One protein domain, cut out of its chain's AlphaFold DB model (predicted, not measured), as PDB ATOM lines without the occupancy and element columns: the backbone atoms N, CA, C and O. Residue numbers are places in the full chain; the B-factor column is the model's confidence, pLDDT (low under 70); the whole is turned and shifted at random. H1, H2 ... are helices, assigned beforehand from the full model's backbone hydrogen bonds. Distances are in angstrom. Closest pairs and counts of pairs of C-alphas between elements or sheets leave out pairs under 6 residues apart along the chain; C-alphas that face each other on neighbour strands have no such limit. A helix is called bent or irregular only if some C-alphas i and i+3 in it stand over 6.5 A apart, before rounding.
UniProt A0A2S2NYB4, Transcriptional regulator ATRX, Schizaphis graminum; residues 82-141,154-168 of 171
ATOM      1  N   ILE A  82     145.876 134.239 141.514       90.38
ATOM      2  CA  ILE A  82     145.213 135.532 141.278       90.38
ATOM      3  C   ILE A  82     145.062 135.862 139.782       90.38
ATOM      4  O   ILE A  82     144.083 136.484 139.376       90.38
ATOM      5  N   GLN A  83     146.027 135.467 138.944       90.69
ATOM      6  CA  GLN A  83     145.951 135.673 137.495       90.69
ATOM      7  C   GLN A  83     144.903 134.744 136.882       90.69
ATOM      8  O   GLN A  83     144.167 135.174 135.999       90.69
ATOM      9  N   ILE A  84     144.811 133.505 137.372       93.00
ATOM     10  CA  ILE A  84     143.814 132.521 136.937       93.00
ATOM     11  C   ILE A  84     142.406 133.006 137.288       93.00
ATOM     12  O   ILE A  84     141.542 133.029 136.414       93.00
ATOM     13  N   GLU A  85     142.186 133.462 138.523       91.31
ATOM     14  CA  GLU A  85     140.890 133.995 138.959       91.31
ATOM     15  C   GLU A  85     140.462 135.195 138.100       91.31
ATOM     16  O   GLU A  85     139.347 135.231 137.575       91.31
ATOM     17  N   LEU A  86     141.364 136.161 137.889       89.12
ATOM     18  CA  LEU A  86     141.094 137.331 137.047       89.12
ATOM     19  C   LEU A  86     140.805 136.946 135.593       89.12
ATOM     20  O   LEU A  86     139.940 137.548 134.958       89.12
ATOM     21  N   TYR A  87     141.517 135.951 135.069       90.38
ATOM     22  CA  TYR A  87     141.322 135.448 133.716       90.38
ATOM     23  C   TYR A  87     139.947 134.787 133.548       90.38
ATOM     24  O   TYR A  87     139.233 135.101 132.599       90.38
ATOM     25  N   GLN A  88     139.544 133.930 134.489       90.81
ATOM     26  CA  GLN A  88     138.223 133.291 134.487       90.81
ATOM     27  C   GLN A  88     137.108 134.337 134.563       90.81
ATOM     28  O   GLN A  88     136.234 134.376 133.700       90.81
ATOM     29  N   LYS A  89     137.212 135.278 135.510       88.12
ATOM     30  CA  LYS A  89     136.260 136.392 135.631       88.12
ATOM     31  C   LYS A  89     136.162 137.217 134.353       88.12
ATOM     32  O   LYS A  89     135.071 137.635 133.979       88.12
ATOM     33  N   PHE A  90     137.282 137.462 133.679       87.50
ATOM     34  CA  PHE A  90     137.281 138.185 132.414       87.50
ATOM     35  C   PHE A  90     136.489 137.443 131.327       87.50
ATOM     36  O   PHE A  90     135.723 138.071 130.593       87.50
ATOM     37  N   LEU A  91     136.667 136.122 131.223       87.94
ATOM     38  CA  LEU A  91     135.992 135.303 130.217       87.94
ATOM     39  C   LEU A  91     134.486 135.186 130.455       87.94
ATOM     40  O   LEU A  91     133.744 135.222 129.473       87.94
ATOM     41  N   ASP A  92     134.072 135.078 131.717       87.69
ATOM     42  CA  ASP A  92     132.670 134.893 132.095       87.69
ATOM     43  C   ASP A  92     131.882 136.212 132.056       87.69
ATOM     44  O   ASP A  92     130.794 136.271 131.488       87.69
ATOM     45  N   ASP A  93     132.434 137.285 132.635       80.12
ATOM     46  CA  ASP A  93     131.671 138.510 132.921       80.12
ATOM     47  C   ASP A  93     131.906 139.655 131.923       80.12
ATOM     48  O   ASP A  93     131.101 140.587 131.873       80.12
ATOM     49  N   TYR A  94     133.036 139.677 131.204       72.00
ATOM     50  CA  TYR A  94     133.512 140.915 130.564       72.00
ATOM     51  C   TYR A  94     133.826 140.811 129.070       72.00
ATOM     52  O   TYR A  94     134.079 141.840 128.438       72.00
ATOM     53  N   ARG A  95     133.782 139.614 128.478       76.38
ATOM     54  CA  ARG A  95     134.089 139.404 127.057       76.38
ATOM     55  C   ARG A  95     133.299 140.376 126.167       76.38
ATOM     56  O   ARG A  95     132.099 140.218 125.970       76.38
ATOM     57  N   GLN A  96     133.997 141.363 125.607       77.06
ATOM     58  CA  GLN A  96     133.440 142.274 124.608       77.06
ATOM     59  C   GLN A  96     133.401 141.586 123.233       77.06
ATOM     60  O   GLN A  96     134.160 140.635 123.014       77.06
ATOM     61  N   PRO A  97     132.569 142.040 122.284       80.25
ATOM     62  CA  PRO A  97     132.625 141.534 120.914       80.25
ATOM     63  C   PRO A  97     133.959 141.871 120.223       80.25
ATOM     64  O   PRO A  97     134.409 141.120 119.358       80.25
ATOM     65  N   GLU A  98     134.645 142.952 120.619       85.25
ATOM     66  CA  GLU A  98     135.922 143.343 120.021       85.25
ATOM     67  C   GLU A  98     137.105 142.518 120.552       85.25
ATOM     68  O   GLU A  98     137.581 142.683 121.680       85.25
ATOM     69  N   LEU A  99     137.666 141.680 119.677       86.94
ATOM     70  CA  LEU A  99     138.808 140.815 119.981       86.94
ATOM     71  C   LEU A  99     140.042 141.582 120.483       86.94
ATOM     72  O   LEU A  99     140.668 141.175 121.460       86.94
ATOM     73  N   PHE A 100     140.404 142.689 119.828       88.06
ATOM     74  CA  PHE A 100     141.646 143.408 120.136       88.06
ATOM     75  C   PHE A 100     141.610 144.102 121.499       88.06
ATOM     76  O   PHE A 100     142.607 144.087 122.222       88.06
ATOM     77  N   SER A 101     140.454 144.648 121.882       85.19
ATOM     78  CA  SER A 101     140.242 145.223 123.213       85.19
ATOM     79  C   SER A 101     140.401 144.154 124.291       85.19
ATOM     80  O   SER A 101     141.102 144.367 125.283       85.19
ATOM     81  N   ASN A 102     139.826 142.971 124.059       87.50
ATOM     82  CA  ASN A 102     139.951 141.853 124.986       87.50
ATOM     83  C   ASN A 102     141.392 141.351 125.100       87.50
ATOM     84  O   ASN A 102     141.891 141.149 126.206       87.50
ATOM     85  N   TYR A 103     142.078 141.196 123.965       89.88
ATOM     86  CA  TYR A 103     143.474 140.769 123.924       89.88
ATOM     87  C   TYR A 103     144.377 141.719 124.717       89.88
ATOM     88  O   TYR A 103     145.183 141.274 125.532       89.88
ATOM     89  N   HIS A 104     144.197 143.031 124.544       88.00
ATOM     90  CA  HIS A 104     144.983 144.026 125.267       88.00
ATOM     91  C   HIS A 104     144.784 143.939 126.788       88.00
ATOM     92  O   HIS A 104     145.754 144.005 127.543       88.00
ATOM     93  N   MET A 105     143.545 143.740 127.244       85.12
ATOM     94  CA  MET A 105     143.233 143.579 128.668       85.12
ATOM     95  C   MET A 105     143.839 142.296 129.249       85.12
ATOM     96  O   MET A 105     144.445 142.327 130.322       85.12
ATOM     97  N   LEU A 106     143.740 141.181 128.522       89.44
ATOM     98  CA  LEU A 106     144.315 139.897 128.926       89.44
ATOM     99  C   LEU A 106     145.846 139.929 128.970       89.44
ATOM    100  O   LEU A 106     146.440 139.412 129.916       89.44
ATOM    101  N   GLN A 107     146.490 140.618 128.024       90.94
ATOM    102  CA  GLN A 107     147.940 140.810 128.029       90.94
ATOM    103  C   GLN A 107     148.419 141.493 129.323       90.94
ATOM    104  O   GLN A 107     149.484 141.150 129.846       90.94
ATOM    105  N   MET A 108     147.626 142.410 129.893       89.19
ATOM    106  CA  MET A 108     147.951 143.017 131.188       89.19
ATOM    107  C   MET A 108     147.841 142.022 132.344       89.19
ATOM    108  O   MET A 108     148.700 142.031 133.224       89.19
ATOM    109  N   VAL A 109     146.821 141.157 132.336       88.88
ATOM    110  CA  VAL A 109     146.629 140.110 133.356       88.88
ATOM    111  C   VAL A 109     147.797 139.118 133.342       88.88
ATOM    112  O   VAL A 109     148.356 138.823 134.402       88.88
ATOM    113  N   TRP A 110     148.209 138.661 132.155       88.88
ATOM    114  CA  TRP A 110     149.323 137.720 131.990       88.88
ATOM    115  C   TRP A 110     150.668 138.322 132.393       88.88
ATOM    116  O   TRP A 110     151.467 137.643 133.031       88.88
ATOM    117  N   THR A 111     150.906 139.597 132.065       91.25
ATOM    118  CA  THR A 111     152.166 140.268 132.408       91.25
ATOM    119  C   THR A 111     152.270 140.493 133.915       91.25
ATOM    120  O   THR A 111     153.226 140.044 134.538       91.25
ATOM    121  N   HIS A 112     151.297 141.196 134.513       89.75
ATOM    122  CA  HIS A 112     151.220 141.382 135.962       89.75
ATOM    123  C   HIS A 112     149.868 142.008 136.379       89.75
ATOM    124  O   HIS A 112     149.532 143.092 135.892       89.75
ATOM    125  N   PRO A 113     149.136 141.461 137.374       87.25
ATOM    126  CA  PRO A 113     147.817 141.967 137.796       87.25
ATOM    127  C   PRO A 113     147.777 143.452 138.185       87.25
ATOM    128  O   PRO A 113     146.767 144.134 138.008       87.25
ATOM    129  N   LYS A 114     148.889 143.998 138.699       88.00
ATOM    130  CA  LYS A 114     148.979 145.428 139.048       88.00
ATOM    131  C   LYS A 114     148.807 146.339 137.835       88.00
ATOM    132  O   LYS A 114     148.301 147.448 137.995       88.00
ATOM    133  N   LEU A 115     149.217 145.892 136.649       88.56
ATOM    134  CA  LEU A 115     149.119 146.684 135.428       88.56
ATOM    135  C   LEU A 115     147.656 146.973 135.087       88.56
ATOM    136  O   LEU A 115     147.313 148.118 134.800       88.56
ATOM    137  N   LEU A 116     146.786 145.973 135.254       86.06
ATOM    138  CA  LEU A 116     145.341 146.136 135.116       86.06
ATOM    139  C   LEU A 116     144.799 147.175 136.110       86.06
ATOM    140  O   LEU A 116     144.061 148.080 135.730       86.06
ATOM    141  N   ALA A 117     145.216 147.109 137.378       86.69
ATOM    142  CA  ALA A 117     144.789 148.080 138.388       86.69
ATOM    143  C   ALA A 117     145.245 149.518 138.065       86.69
ATOM    144  O   ALA A 117     144.489 150.472 138.259       86.69
ATOM    145  N   LEU A 118     146.471 149.692 137.561       88.81
ATOM    146  CA  LEU A 118     146.988 150.999 137.136       88.81
ATOM    147  C   LEU A 118     146.251 151.532 135.906       88.81
ATOM    148  O   LEU A 118     145.940 152.723 135.849       88.81
ATOM    149  N   TYR A 119     145.951 150.656 134.947       87.12
ATOM    150  CA  TYR A 119     145.165 150.991 133.766       87.12
ATOM    151  C   TYR A 119     143.777 151.505 134.156       87.12
ATOM    152  O   TYR A 119     143.385 152.595 133.733       87.12
ATOM    153  N   LEU A 120     143.079 150.782 135.038       85.19
ATOM    154  CA  LEU A 120     141.761 151.179 135.534       85.19
ATOM    155  C   LEU A 120     141.817 152.519 136.275       85.19
ATOM    156  O   LEU A 120     141.048 153.421 135.946       85.19
ATOM    157  N   LYS A 121     142.795 152.715 137.171       89.44
ATOM    158  CA  LYS A 121     142.988 153.996 137.873       89.44
ATOM    159  C   LYS A 121     143.212 155.160 136.900       89.44
ATOM    160  O   LYS A 121     142.655 156.240 137.071       89.44
ATOM    161  N   ARG A 122     144.018 154.959 135.850       88.31
ATOM    162  CA  ARG A 122     144.267 155.992 134.829       88.31
ATOM    163  C   ARG A 122     143.013 156.289 134.007       88.31
ATOM    164  O   ARG A 122     142.794 157.444 133.642       88.31
ATOM    165  N   ALA A 123     142.211 155.271 133.701       85.12
ATOM    166  CA  ALA A 123     140.944 155.438 133.002       85.12
ATOM    167  C   ALA A 123     139.929 156.223 133.848       85.12
ATOM    168  O   ALA A 123     139.270 157.121 133.327       85.12
ATOM    169  N   GLU A 124     139.854 155.947 135.151       87.62
ATOM    170  CA  GLU A 124     139.028 156.695 136.106       87.62
ATOM    171  C   GLU A 124     139.435 158.170 136.170       87.62
ATOM    172  O   GLU A 124     138.609 159.037 135.896       87.62
ATOM    173  N   SER A 125     140.719 158.475 136.390       87.56
ATOM    174  CA  SER A 125     141.184 159.871 136.444       87.56
ATOM    175  C   SER A 125     140.982 160.625 135.124       87.56
ATOM    176  O   SER A 125     140.754 161.833 135.126       87.56
ATOM    177  N   LYS A 126     141.069 159.946 133.971       85.75
ATOM    178  CA  LYS A 126     140.741 160.561 132.673       85.75
ATOM    179  C   LYS A 126     139.255 160.898 132.572       85.75
ATOM    180  O   LYS A 126     138.927 161.976 132.090       85.75
ATOM    181  N   ARG A 127     138.379 160.006 133.039       80.50
ATOM    182  CA  ARG A 127     136.926 160.223 133.059       80.50
ATOM    183  C   ARG A 127     136.539 161.361 133.989       80.50
ATOM    184  O   ARG A 127     135.728 162.187 133.600       80.50
ATOM    185  N   GLU A 128     137.130 161.435 135.177       86.12
ATOM    186  CA  GLU A 128     136.909 162.548 136.108       86.12
ATOM    187  C   GLU A 128     137.301 163.881 135.469       86.12
ATOM    188  O   GLU A 128     136.496 164.805 135.432       86.12
ATOM    189  N   LYS A 129     138.480 163.951 134.840       85.25
ATOM    190  CA  LYS A 129     138.910 165.146 134.096       85.25
ATOM    191  C   LYS A 129     137.986 165.488 132.927       85.25
ATOM    192  O   LYS A 129     137.769 166.661 132.660       85.25
ATOM    193  N   GLN A 130     137.463 164.490 132.215       85.00
ATOM    194  CA  GLN A 130     136.507 164.709 131.126       85.00
ATOM    195  C   GLN A 130     135.160 165.214 131.641       85.00
ATOM    196  O   GLN A 130     134.597 166.109 131.026       85.00
ATOM    197  N   LYS A 131     134.669 164.687 132.767       86.81
ATOM    198  CA  LYS A 131     133.440 165.169 133.410       86.81
ATOM    199  C   LYS A 131     133.583 166.614 133.865       86.81
ATOM    200  O   LYS A 131     132.725 167.412 133.528       86.81
ATOM    201  N   LEU A 132     134.689 166.945 134.532       86.06
ATOM    202  CA  LEU A 132     134.985 168.315 134.959       86.06
ATOM    203  C   LEU A 132     135.057 169.271 133.762       86.06
ATOM    204  O   LEU A 132     134.434 170.319 133.790       86.06
ATOM    205  N   LYS A 133     135.731 168.875 132.673       85.56
ATOM    206  CA  LYS A 133     135.760 169.666 131.430       85.56
ATOM    207  C   LYS A 133     134.389 169.804 130.769       85.56
ATOM    208  O   LYS A 133     134.093 170.851 130.212       85.56
ATOM    209  N   ALA A 134     133.574 168.750 130.794       83.56
ATOM    210  CA  ALA A 134     132.225 168.780 130.241       83.56
ATOM    211  C   ALA A 134     131.309 169.694 131.069       83.56
ATOM    212  O   ALA A 134     130.533 170.455 130.505       83.56
ATOM    213  N   GLU A 135     131.419 169.650 132.394       82.88
ATOM    214  CA  GLU A 135     130.708 170.534 133.317       82.88
ATOM    215  C   GLU A 135     131.150 171.992 133.148       82.88
ATOM    216  O   GLU A 135     130.309 172.862 132.969       82.88
ATOM    217  N   GLU A 136     132.457 172.244 133.059       81.69
ATOM    218  CA  GLU A 136     133.024 173.560 132.750       81.69
ATOM    219  C   GLU A 136     132.530 174.083 131.390       81.69
ATOM    220  O   GLU A 136     132.094 175.224 131.291       81.69
ATOM    221  N   SER A 137     132.484 173.238 130.352       74.19
ATOM    222  CA  SER A 137     131.929 173.625 129.046       74.19
ATOM    223  C   SER A 137     130.417 173.875 129.063       74.19
ATOM    224  O   SER A 137     129.940 174.701 128.296       74.19
ATOM    225  N   ARG A 138     129.657 173.205 129.942       76.38
ATOM    226  CA  ARG A 138     128.215 173.451 130.125       76.38
ATOM    227  C   ARG A 138     127.954 174.760 130.860       76.38
ATOM    228  O   ARG A 138     127.000 175.443 130.532       76.38
ATOM    229  N   LEU A 139     128.809 175.114 131.818       74.94
ATOM    230  CA  LEU A 139     128.739 176.399 132.516       74.94
ATOM    231  C   LEU A 139     129.138 177.580 131.613       74.94
ATOM    232  O   LEU A 139     128.743 178.707 131.887       74.94
ATOM    233  N   LEU A 140     129.916 177.331 130.553       72.00
ATOM    234  CA  LEU A 140     130.344 178.344 129.579       72.00
ATOM    235  C   LEU A 140     129.406 178.472 128.363       72.00
ATOM    236  O   LEU A 140     129.429 179.507 127.702       72.00
ATOM    237  N   ASN A 141     128.585 177.456 128.076       59.84
ATOM    238  CA  ASN A 141     127.659 177.424 126.942       59.84
ATOM    239  C   ASN A 141     126.205 177.501 127.435       59.84
ATOM    240  O   ASN A 141     125.503 176.491 127.443       59.84
ATOM    241  N   ILE A 154     132.923 150.733 127.446       48.56
ATOM    242  CA  ILE A 154     133.839 149.613 127.728       48.56
ATOM    243  C   ILE A 154     134.222 149.486 129.217       48.56
ATOM    244  O   ILE A 154     134.466 148.390 129.694       48.56
ATOM    245  N   ILE A 155     134.223 150.549 130.028       50.88
ATOM    246  CA  ILE A 155     134.780 150.501 131.405       50.88
ATOM    247  C   ILE A 155     133.752 150.627 132.577       50.88
ATOM    248  O   ILE A 155     134.187 150.567 133.725       50.88
ATOM    249  N   PRO A 156     132.412 150.798 132.419       45.44
ATOM    250  CA  PRO A 156     131.520 150.876 133.595       45.44
ATOM    251  C   PRO A 156     131.520 149.606 134.468       45.44
ATOM    252  O   PRO A 156     131.496 149.699 135.695       45.44
ATOM    253  N   ILE A 157     131.616 148.426 133.845       47.50
ATOM    254  CA  ILE A 157     131.349 147.138 134.506       47.50
ATOM    255  C   ILE A 157     132.514 146.693 135.412       47.50
ATOM    256  O   ILE A 157     132.285 146.239 136.535       47.50
ATOM    257  N   LEU A 158     133.770 146.899 134.995       47.94
ATOM    258  CA  LEU A 158     134.945 146.492 135.787       47.94
ATOM    259  C   LEU A 158     135.176 147.374 137.025       47.94
ATOM    260  O   LEU A 158     135.544 146.856 138.077       47.94
ATOM    261  N   SER A 159     134.923 148.687 136.942       45.38
ATOM    262  CA  SER A 159     135.098 149.596 138.093       45.38
ATOM    263  C   SER A 159     134.029 149.374 139.174       45.38
ATOM    264  O   SER A 159     134.330 149.423 140.369       45.38
ATOM    265  N   MET A 160     132.785 149.070 138.772       41.59
ATOM    266  CA  MET A 160     131.700 148.773 139.716       41.59
ATOM    267  C   MET A 160     131.945 147.470 140.493       41.59
ATOM    268  O   MET A 160     131.740 147.450 141.705       41.59
ATOM    269  N   LYS A 161     132.450 146.407 139.847       44.62
ATOM    270  CA  LYS A 161     132.698 145.121 140.527       44.62
ATOM    271  C   LYS A 161     133.990 145.093 141.361       44.62
ATOM    272  O   LYS A 161     133.999 144.455 142.408       44.62
ATOM    273  N   LEU A 162     135.048 145.833 141.002       45.88
ATOM    274  CA  LEU A 162     136.269 145.924 141.832       45.88
ATOM    275  C   LEU A 162     136.078 146.744 143.121       45.88
ATOM    276  O   LEU A 162     136.752 146.474 144.116       45.88
ATOM    277  N   LYS A 163     135.132 147.697 143.151       44.12
ATOM    278  CA  LYS A 163     134.733 148.378 144.398       44.12
ATOM    279  C   LYS A 163     134.070 147.425 145.397       44.12
ATOM    280  O   LYS A 163     134.323 147.571 146.588       44.12
ATOM    281  N   SER A 164     133.336 146.411 144.927       39.59
ATOM    282  CA  SER A 164     132.776 145.348 145.781       39.59
ATOM    283  C   SER A 164     133.870 144.595 146.559       39.59
ATOM    284  O   SER A 164     133.739 144.337 147.751       39.59
ATOM    285  N   TYR A 165     135.024 144.347 145.929       43.75
ATOM    286  CA  TYR A 165     136.148 143.646 146.561       43.75
ATOM    287  C   TYR A 165     136.969 144.499 147.539       43.75
ATOM    288  O   TYR A 165     137.645 143.944 148.404       43.75
ATOM    289  N   ARG A 166     136.899 145.839 147.472       44.47
ATOM    290  CA  ARG A 166     137.474 146.694 148.530       44.47
ATOM    291  C   ARG A 166     136.695 146.597 149.847       44.47
ATOM    292  O   ARG A 166     137.301 146.804 150.891       44.47
ATOM    293  N   SER A 167     135.415 146.221 149.810       37.91
ATOM    294  CA  SER A 167     134.597 146.014 151.013       37.91
ATOM    295  C   SER A 167     134.817 144.651 151.686       37.91
ATOM    296  O   SER A 167     134.422 144.483 152.831       37.91
ATOM    297  N   ILE A 168     135.470 143.691 151.015       40.72
ATOM    298  CA  ILE A 168     135.674 142.316 151.520       40.72
ATOM    299  C   ILE A 168     137.046 142.139 152.216       40.72
ATOM    300  O   ILE A 168     137.339 141.077 152.747       40.72
TER     301      ILE A 168
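This is residues 82 to 141 and 154 to 168 of the 171 residues of the protein "Transcriptional regulator ATRX" of Schizaphis graminum (UniProt A0A2S2NYB4). A short helical hairpin, H1 and H2, makes a small head, and from it the long helix H3 runs out as an arm whose residues 125 to 140 stick out. The short helix H4 lies near the root of that arm, at a steep angle to it, and its own last residues, 163 to 166, stick out as well. The printed part has 75 residues with four named helices, in the order H1, H2, H3, H4 along the chain, and no named strand; the class is all helix. The whole is loose, with a radius of gyration of the C-alphas of 15.0 A, and it spans 48 by 32 by 20 A, the arm of H3 making the length.

The printed part begins with H1, residues 82 to 93, from C-alpha 82 at (145.213, 135.532, 141.278) to C-alpha 93, a length of 16.2 A. Five residues, 94 to 98, lead to H2, residues 99 to 111, which is 18.3 A from first to last C-alpha. A single residue, His 112, stands between H2 and H3. H3 holds residues 113 to 140 and is the longest helix, with 28 residues and 41.2 A from C-alpha 113 at (147.817, 141.967, 137.796) to C-alpha 140 at (130.344, 178.344, 129.579). After Asn 141 comes a cut, and print resumes at Ile 154. H4, residues 156 to 166, is 16.6 A long and ends with C-alpha 166 at (137.474, 146.694, 148.530). No helix is bent or irregular.

H1 and H2 form a helical hairpin: they touch, with 5 pairs of C-alphas within 8 A, and run opposite ways at a shallow tilt of 18 degrees. Their closest C-alphas are those of Gln 83 and Val 109, 6.1 A apart. H1 touches H2 with residues 83 to 87 alone, and H2 touches H1 with residues 106 to 110 alone. H2 and H3 touch, opposite ways at a steep tilt of 52 degrees, and their closest C-alphas, those of Met 108 and Leu 116, are 5.7 A apart. Here H2 uses residues 105 to 109 alone and H3 residues 115 to 116 alone. H1 and H3 are close but not clearly touching, with the C-alphas of Gln 83 and Pro 113 closest at 6.6 A; they run the same way at a steep tilt of 51 degrees. H4 touches no helix but is near H3. These two are close but not clearly touching, with one pair of C-alphas within 8 A, those of Leu 120 and Ser 159 at 7.3 A. They run opposite ways at a steep tilt of 59 degrees. H4 is apart from H1 and from H2. In the backbones of H1, H2 and H3 every O i to N i+4 pair is within hydrogen-bond range, and in H4 5 of 7 are.

The two C-alphas farthest apart are those of Ile 84 and Asn 141, at 48.8 A, and the outline is only just elongated. Residues 125 to 141 and 163 to 168 stand free; the body without them has 52 residues and spans 23 by 22 by 19 A. Residues 142 to 153 are not printed, and C-alphas 141 and 154 are 28.5 A apart across this cut, within the link from H3 to H4. The links from H1 to H2 and from H2 to H3 are tight. The mean pLDDT of the printed part is 77.2. It is under 70 at residue 141 and residues 154 to 168, and the mean of H4 is 45.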